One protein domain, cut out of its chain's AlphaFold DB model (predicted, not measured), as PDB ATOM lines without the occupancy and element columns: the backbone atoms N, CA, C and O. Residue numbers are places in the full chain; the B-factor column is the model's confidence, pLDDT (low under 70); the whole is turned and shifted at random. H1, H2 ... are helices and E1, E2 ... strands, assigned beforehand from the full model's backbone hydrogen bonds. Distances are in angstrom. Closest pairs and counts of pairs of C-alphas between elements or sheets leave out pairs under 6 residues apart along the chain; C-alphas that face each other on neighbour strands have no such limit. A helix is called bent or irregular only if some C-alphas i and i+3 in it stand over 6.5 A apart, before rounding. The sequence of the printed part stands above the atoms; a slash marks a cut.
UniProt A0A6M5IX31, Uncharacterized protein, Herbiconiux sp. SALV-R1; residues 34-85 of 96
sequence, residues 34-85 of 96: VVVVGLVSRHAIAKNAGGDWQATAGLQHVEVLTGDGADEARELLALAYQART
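What this domain is: This is residues 34 to 85 of the 96 residues of an uncharacterized protein of Herbiconiux sp. SALV-R1 (UniProt A0A6M5IX31). A long hairpin of two strands, E1 and E2, is bent along its length, and one helix, H1, follows at the hairpin's open end and folds back from there. Residues 75 to 85 of H1 stick out free, and the hairpin makes most of the longest axis. The printed part has 52 residues, with two named strands and one named helix in the order E1, E2, H1; the sheet has the order E1 - E2 and is antiparallel. The class is mixed, helices and strands. The whole is only just loose, close to extended, with a radius of gyration of the C-alphas of 14.5 A, and it is elongated, with spans of 43 by 27 by 16 A.

How they stand to each other: E1, residues 36 to 47, and E2, residues 53 to 64, are antiparallel neighbours and form a hairpin, with an angle of 166 degrees between their N-to-C directions. At the end near residue 36, the C-alphas of Val 36 and Val 64 face each other at 4.5 A. At the end near the turn, the C-alphas of Lys 47 and Trp 53 face each other at 4.5 A. Across the pair, N 37 and O 63 are within hydrogen-bond range at 2.9 A, and N 54 and O 46 at 2.8 A. E1 bends by 79 degrees at residue 39, and E2 bends by 80 degrees at residue 60. H1, residues 68 to 85, has one pair of C-alphas within 8 A of E1, those of Val 36 and Ala 70, the closest of the two elements, at 7.9 A. The centres of E1 and H1 are 18.6 A apart. In H1 every O i to N i+4 pair is within hydrogen-bond range, and the helix is not bent.

Where its parts are: E1 begins at C-alpha 36, at (14.924, -42.783, 40.173), and is 27.5 A long from first to last C-alpha. E2 begins at C-alpha 53, at (22.334, -46.096, 16.631), and is 28.7 A long. H1 is 26.0 A long and ends at C-alpha 85, at (34.668, -47.412, 32.675).

The domain as a whole: The two C-alphas farthest apart are those of Ala 49 and Asp 68, at 43.6 A. The first and last printed C-alphas, those of Val 34 and Thr 85, are 23.0 A apart. Without residues 75 to 85 the body has 41 residues and spans 43 by 17 by 12 A. The link from E1 to E2, of 5 residues, is tight, and so is the link from E2 to H1, of 3 residues. The printed part has no cut. The mean pLDDT of the printed part is 81.5, and no printed residue is under 70.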
ATOM      1  N   VAL A  34      16.757 -35.510  40.087       73.19
ATOM      2  CA  VAL A  34      16.090 -36.551  40.882       73.19
ATOM      3  C   VAL A  34      16.680 -37.932  40.607       73.19
ATOM      4  O   VAL A  34      16.943 -38.304  39.463       73.19
ATOM      5  N   VAL A  35      16.862 -38.726  41.665       76.19
ATOM      6  CA  VAL A  35      17.300 -40.124  41.554       76.19
ATOM      7  C   VAL A  35      16.070 -41.011  41.437       76.19
ATOM      8  O   VAL A  35      15.151 -40.925  42.253       76.19
ATOM      9  N   VAL A  36      16.048 -41.875  40.425       80.94
ATOM     10  CA  VAL A  36      14.924 -42.783  40.173       80.94
ATOM     11  C   VAL A  36      15.390 -44.223  40.043       80.94
ATOM     12  O   VAL A  36      16.449 -44.501  39.481       80.94
ATOM     13  N   VAL A  37      14.553 -45.153  40.501       79.38
ATOM     14  CA  VAL A  37      14.683 -46.577  40.182       79.38
ATOM     15  C   VAL A  37      13.646 -46.927  39.132       79.38
ATOM     16  O   VAL A  37      12.440 -46.770  39.328       79.38
ATOM     17  N   GLY A  38      14.140 -47.391  37.986       82.94
ATOM     18  CA  GLY A  38      13.324 -47.822  36.862       82.94
ATOM     19  C   GLY A  38      13.393 -49.333  36.666       82.94
ATOM     20  O   GLY A  38      14.479 -49.892  36.532       82.94
ATOM     21  N   LEU A  39      12.241 -49.997  36.567       75.38
ATOM     22  CA  LEU A  39      12.175 -51.382  36.097       75.38
ATOM     23  C   LEU A  39      12.027 -51.393  34.578       75.38
ATOM     24  O   LEU A  39      11.005 -50.966  34.038       75.38
ATOM     25  N   VAL A  40      13.040 -51.893  33.877       82.81
ATOM     26  CA  VAL A  40      13.024 -52.009  32.414       82.81
ATOM     27  C   VAL A  40      12.297 -53.294  32.012       82.81
ATOM     28  O   VAL A  40      12.745 -54.391  32.326       82.81
ATOM     29  N   SER A  41      11.188 -53.170  31.277       80.81
ATOM     30  CA  SER A  41      10.437 -54.326  30.744       80.81
ATOM     31  C   SER A  41      10.987 -54.835  29.420       80.81
ATOM     32  O   SER A  41      10.969 -56.031  29.141       80.81
ATOM     33  N   ARG A  42      11.445 -53.919  28.568       79.06
ATOM     34  CA  ARG A  42      12.002 -54.226  27.252       79.06
ATOM     35  C   ARG A  42      13.081 -53.222  26.917       79.06
ATOM     36  O   ARG A  42      12.936 -52.042  27.220       79.06
ATOM     37  N   HIS A  43      14.132 -53.679  26.261       86.62
ATOM     38  CA  HIS A  43      15.169 -52.814  25.727       86.62
ATOM     39  C   HIS A  43      15.539 -53.279  24.322       86.62
ATOM     40  O   HIS A  43      15.456 -54.468  24.012       86.62
ATOM     41  N   ALA A  44      15.901 -52.336  23.463       82.69
ATOM     42  CA  ALA A  44      16.333 -52.601  22.102       82.69
ATOM     43  C   ALA A  44      17.402 -51.590  21.691       82.69
ATOM     44  O   ALA A  44      17.358 -50.428  22.089       82.69
ATOM     45  N   ILE A  45      18.343 -52.040  20.868       85.94
ATOM     46  CA  ILE A  45      19.290 -51.175  20.168       85.94
ATOM     47  C   ILE A  45      19.067 -51.418  18.682       85.94
ATOM     48  O   ILE A  45      19.176 -52.551  18.212       85.94
ATOM     49  N   ALA A  46      18.714 -50.369  17.951       87.19
ATOM     50  CA  ALA A  46      18.427 -50.447  16.528       87.19
ATOM     51  C   ALA A  46      19.024 -49.245  15.802       87.19
ATOM     52  O   ALA A  46      19.151 -48.162  16.364       87.19
ATOM     53  N   LYS A  47      19.386 -49.438  14.536       83.94
ATOM     54  CA  LYS A  47      19.843 -48.349  13.677       83.94
ATOM     55  C   LYS A  47      18.617 -47.643  13.097       83.94
ATOM     56  O   LYS A  47      17.758 -48.304  12.513       83.94
ATOM     57  N   ASN A  48      18.504 -46.334  13.302       84.50
ATOM     58  CA  ASN A  48      17.405 -45.546  12.754       84.50
ATOM     59  C   ASN A  48      17.557 -45.397  11.225       84.50
ATOM     60  O   ASN A  48      18.586 -45.747  10.640       84.50
ATOM     61  N   ALA A  49      16.529 -44.863  10.561       81.19
ATOM     62  CA  ALA A  49      16.557 -44.651   9.109       81.19
ATOM     63  C   ALA A  49      17.647 -43.655   8.652       81.19
ATOM     64  O   ALA A  49      18.054 -43.696   7.494       81.19
ATOM     65  N   GLY A  50      18.131 -42.796   9.556       88.75
ATOM     66  CA  GLY A  50      19.245 -41.871   9.327       88.75
ATOM     67  C   GLY A  50      20.630 -42.513   9.451       88.75
ATOM     68  O   GLY A  50      21.621 -41.899   9.073       88.75
ATOM     69  N   GLY A  51      20.711 -43.763   9.916       87.06
ATOM     70  CA  GLY A  51      21.972 -44.468  10.117       87.06
ATOM     71  C   GLY A  51      22.581 -44.305  11.513       87.06
ATOM     72  O   GLY A  51      23.661 -44.849  11.746       87.06
ATOM     73  N   ASP A  52      21.900 -43.652  12.449       89.94
ATOM     74  CA  ASP A  52      22.370 -43.526  13.829       89.94
ATOM     75  C   ASP A  52      21.903 -44.706  14.676       89.94
ATOM     76  O   ASP A  52      20.815 -45.258  14.485       89.94
ATOM     77  N   TRP A  53      22.726 -45.102  15.642       84.19
ATOM     78  CA  TRP A  53      22.334 -46.096  16.631       84.19
ATOM     79  C   TRP A  53      21.407 -45.463  17.663       84.19
ATOM     80  O   TRP A  53      21.762 -44.488  18.317       84.19
ATOM     81  N   GLN A  54      20.228 -46.050  17.831       81.75
ATOM     82  CA  GLN A  54      19.239 -45.640  18.813       81.75
ATOM     83  C   GLN A  54      19.032 -46.756  19.836       81.75
ATOM     84  O   GLN A  54      18.729 -47.899  19.484       81.75
ATOM     85  N   ALA A  55      19.147 -46.406  21.114       81.88
ATOM     86  CA  ALA A  55      18.717 -47.252  22.215       81.88
ATOM     87  C   ALA A  55      17.285 -46.879  22.619       81.88
ATOM     88  O   ALA A  55      16.937 -45.705  22.730       81.88
ATOM     89  N   THR A  56      16.438 -47.882  22.829       78.06
ATOM     90  CA  THR A  56      15.079 -47.720  23.353       78.06
ATOM     91  C   THR A  56      14.916 -48.584  24.591       78.06
ATOM     92  O   THR A  56      15.213 -49.776  24.554       78.06
ATOM     93  N   ALA A  57      14.402 -48.002  25.673       80.38
ATOM     94  CA  ALA A  57      14.038 -48.718  26.889       80.38
ATOM     95  C   ALA A  57      12.563 -48.452  27.212       80.38
ATOM     96  O   ALA A  57      12.118 -47.310  27.275       80.38
ATOM     97  N   GLY A  58      11.790 -49.522  27.380       78.56
ATOM     98  CA  GLY A  58      10.432 -49.467  27.898       78.56
ATOM     99  C   GLY A  58      10.457 -49.652  29.407       78.56
ATOM    100  O   GLY A  58      10.775 -50.742  29.887       78.56
ATOM    101  N   LEU A  59      10.101 -48.609  30.146       80.31
ATOM    102  CA  LEU A  59      10.007 -48.651  31.601       80.31
ATOM    103  C   LEU A  59       8.631 -49.191  32.008       80.31
ATOM    104  O   LEU A  59       7.603 -48.737  31.511       80.31
ATOM    105  N   GLN A  60       8.617 -50.199  32.875       81.81
ATOM    106  CA  GLN A  60       7.406 -50.744  33.494       81.81
ATOM    107  C   GLN A  60       7.006 -49.946  34.730       81.81
ATOM    108  O   GLN A  60       5.822 -49.778  35.011       81.81
ATOM    109  N   HIS A  61       8.004 -49.505  35.486       78.12
ATOM    110  CA  HIS A  61       7.830 -48.805  36.741       78.12
ATOM    111  C   HIS A  61       8.958 -47.798  36.898       78.12
ATOM    112  O   HIS A  61      10.091 -48.101  36.524       78.12
ATOM    113  N   VAL A  62       8.632 -46.624  37.423       83.25
ATOM    114  CA  VAL A  62       9.587 -45.580  37.784       83.25
ATOM    115  C   VAL A  62       9.165 -45.067  39.148       83.25
ATOM    116  O   VAL A  62       8.026 -44.629  39.310       83.25
ATOM    117  N   GLU A  63      10.073 -45.143  40.109       82.50
ATOM    118  CA  GLU A  63       9.881 -44.630  41.462       82.50
ATOM    119  C   GLU A  63      10.973 -43.611  41.771       82.50
ATOM    120  O   GLU A  63      12.149 -43.843  41.481       82.50
ATOM    121  N   VAL A  64      10.577 -42.471  42.339       85.00
ATOM    122  CA  VAL A  64      11.512 -41.441  42.796       85.00
ATOM    123  C   VAL A  64      12.033 -41.844  44.166       85.00
ATOM    124  O   VAL A  64      11.251 -42.043  45.094       85.00
ATOM    125  N   LEU A  65      13.353 -41.935  44.292       80.00
ATOM    126  CA  LEU A  65      13.998 -42.169  45.574       80.00
ATOM    127  C   LEU A  65      14.191 -40.844  46.311       80.00
ATOM    128  O   LEU A  65      14.502 -39.815  45.713       80.00
ATOM    129  N   THR A  66      14.019 -40.876  47.630       84.06
ATOM    130  CA  THR A  66      14.206 -39.716  48.511       84.06
ATOM    131  C   THR A  66      14.972 -40.123  49.768       84.06
ATOM    132  O   THR A  66      14.962 -41.298  50.143       84.06
ATOM    133  N   GLY A  67      15.637 -39.157  50.411       85.06
ATOM    134  CA  GLY A  67      16.424 -39.382  51.630       85.06
ATOM    135  C   GLY A  67      17.513 -40.443  51.446       85.06
ATOM    136  O   GLY A  67      18.098 -40.548  50.370       85.06
ATOM    137  N   ASP A  68      17.717 -41.266  52.476       82.69
ATOM    138  CA  ASP A  68      18.768 -42.291  52.543       82.69
ATOM    139  C   ASP A  68      18.784 -43.236  51.326       82.69
ATOM    140  O   ASP A  68      19.846 -43.628  50.848       82.69
ATOM    141  N   GLY A  69      17.610 -43.563  50.768       79.00
ATOM    142  CA  GLY A  69      17.519 -44.429  49.590       79.00
ATOM    143  C   GLY A  69      18.094 -43.787  48.324       79.00
ATOM    144  O   GLY A  69      18.665 -44.483  47.486       79.00
ATOM    145  N   ALA A  70      17.979 -42.464  48.179       79.25
ATOM    146  CA  ALA A  70      18.579 -41.745  47.057       79.25
ATOM    147  C   ALA A  70      20.110 -41.711  47.163       79.25
ATOM    148  O   ALA A  70      20.791 -41.812  46.142       79.25
ATOM    149  N   ASP A  71      20.645 -41.604  48.380       81.81
ATOM    150  CA  ASP A  71      22.087 -41.561  48.619       81.81
ATOM    151  C   ASP A  71      22.734 -42.933  48.389       81.81
ATOM    152  O   ASP A  71      23.711 -43.031  47.645       81.81
ATOM    153  N   GLU A  72      22.119 -44.012  48.882       82.94
ATOM    154  CA  GLU A  72      22.573 -45.383  48.610       82.94
ATOM    155  C   GLU A  72      22.546 -45.704  47.102       82.94
ATOM    156  O   GLU A  72      23.486 -46.281  46.548       82.94
ATOM    157  N   ALA A  73      21.498 -45.276  46.392       81.25
ATOM    158  CA  ALA A  73      21.406 -45.473  44.948       81.25
ATOM    159  C   ALA A  73      22.489 -44.707  44.169       81.25
ATOM    160  O   ALA A  73      22.993 -45.225  43.169       81.25
ATOM    161  N   ARG A  74      22.879 -43.505  44.617       82.38
ATOM    162  CA  ARG A  74      23.993 -42.746  44.022       82.38
ATOM    163  C   ARG A  74      25.324 -43.465  44.203       82.38
ATOM    164  O   ARG A  74      26.082 -43.567  43.240       82.38
ATOM    165  N   GLU A  75      25.585 -44.007  45.390       83.12
ATOM    166  CA  GLU A  75      26.792 -44.797  45.649       83.12
ATOM    167  C   GLU A  75      26.847 -46.045  44.758       83.12
ATOM    168  O   GLU A  75      27.866 -46.313  44.116       83.12
ATOM    169  N   LEU A  76      25.732 -46.775  44.643       82.38
ATOM    170  CA  LEU A  76      25.634 -47.943  43.765       82.38
ATOM    171  C   LEU A  76      25.855 -47.584  42.289       82.38
ATOM    172  O   LEU A  76      26.535 -48.324  41.573       82.38
ATOM    173  N   LEU A  77      25.317 -46.449  41.831       80.38
ATOM    174  CA  LEU A  77      25.535 -45.931  40.478       80.38
ATOM    175  C   LEU A  77      27.007 -45.594  40.226       80.38
ATOM    176  O   LEU A  77      27.546 -45.996  39.193       80.38
ATOM    177  N   ALA A  78      27.665 -44.913  41.166       81.06
ATOM    178  CA  ALA A  78      29.082 -44.571  41.063       81.06
ATOM    179  C   ALA A  78      29.966 -45.829  41.008       81.06
ATOM    180  O   ALA A  78      30.821 -45.947  40.129       81.06
ATOM    181  N   LEU A  79      29.704 -46.817  41.872       80.75
ATOM    182  CA  LEU A  79      30.418 -48.099  41.875       80.75
ATOM    183  C   LEU A  79      30.228 -48.872  40.562       80.75
ATOM    184  O   LEU A  79      31.188 -49.402  39.999       80.75
ATOM    185  N   ALA A  80      28.993 -48.934  40.057       77.50
ATOM    186  CA  ALA A  80      28.689 -49.608  38.799       77.50
ATOM    187  C   ALA A  80      29.345 -48.907  37.599       77.50
ATOM    188  O   ALA A  80      29.828 -49.576  36.681       77.50
ATOM    189  N   TYR A  81      29.385 -47.572  37.606       77.69
ATOM    190  CA  TYR A  81      30.073 -46.787  36.588       77.69
ATOM    191  C   TYR A  81      31.577 -47.053  36.609       77.69
ATOM    192  O   TYR A  81      32.126 -47.465  35.586       77.69
ATOM    193  N   GLN A  82      32.205 -46.950  37.782       78.94
ATOM    194  CA  GLN A  82      33.629 -47.215  37.964       78.94
ATOM    195  C   GLN A  82      34.018 -48.623  37.516       78.94
ATOM    196  O   GLN A  82      35.027 -48.801  36.837       78.94
ATOM    197  N   ALA A  83      33.201 -49.631  37.826       78.38
ATOM    198  CA  ALA A  83      33.441 -50.994  37.364       78.38
ATOM    199  C   ALA A  83      33.383 -51.128  35.829       78.38
ATOM    200  O   ALA A  83      34.053 -51.991  35.262       78.38
ATOM    201  N   ARG A  84      32.581 -50.297  35.152       75.38
ATOM    202  CA  ARG A  84      32.391 -50.339  33.696       75.38
ATOM    203  C   ARG A  84      33.450 -49.545  32.934       75.38
ATOM    204  O   ARG A  84      33.884 -50.004  31.879       75.38
ATOM    205  N   THR A  85      33.802 -48.354  33.405       79.00
ATOM    206  CA  THR A  85      34.668 -47.412  32.675       79.00
ATOM    207  C   THR A  85      36.086 -47.355  33.233       79.00
ATOM    208  O   THR A  85      37.010 -47.042  32.491       79.00
TER     209      THR A  85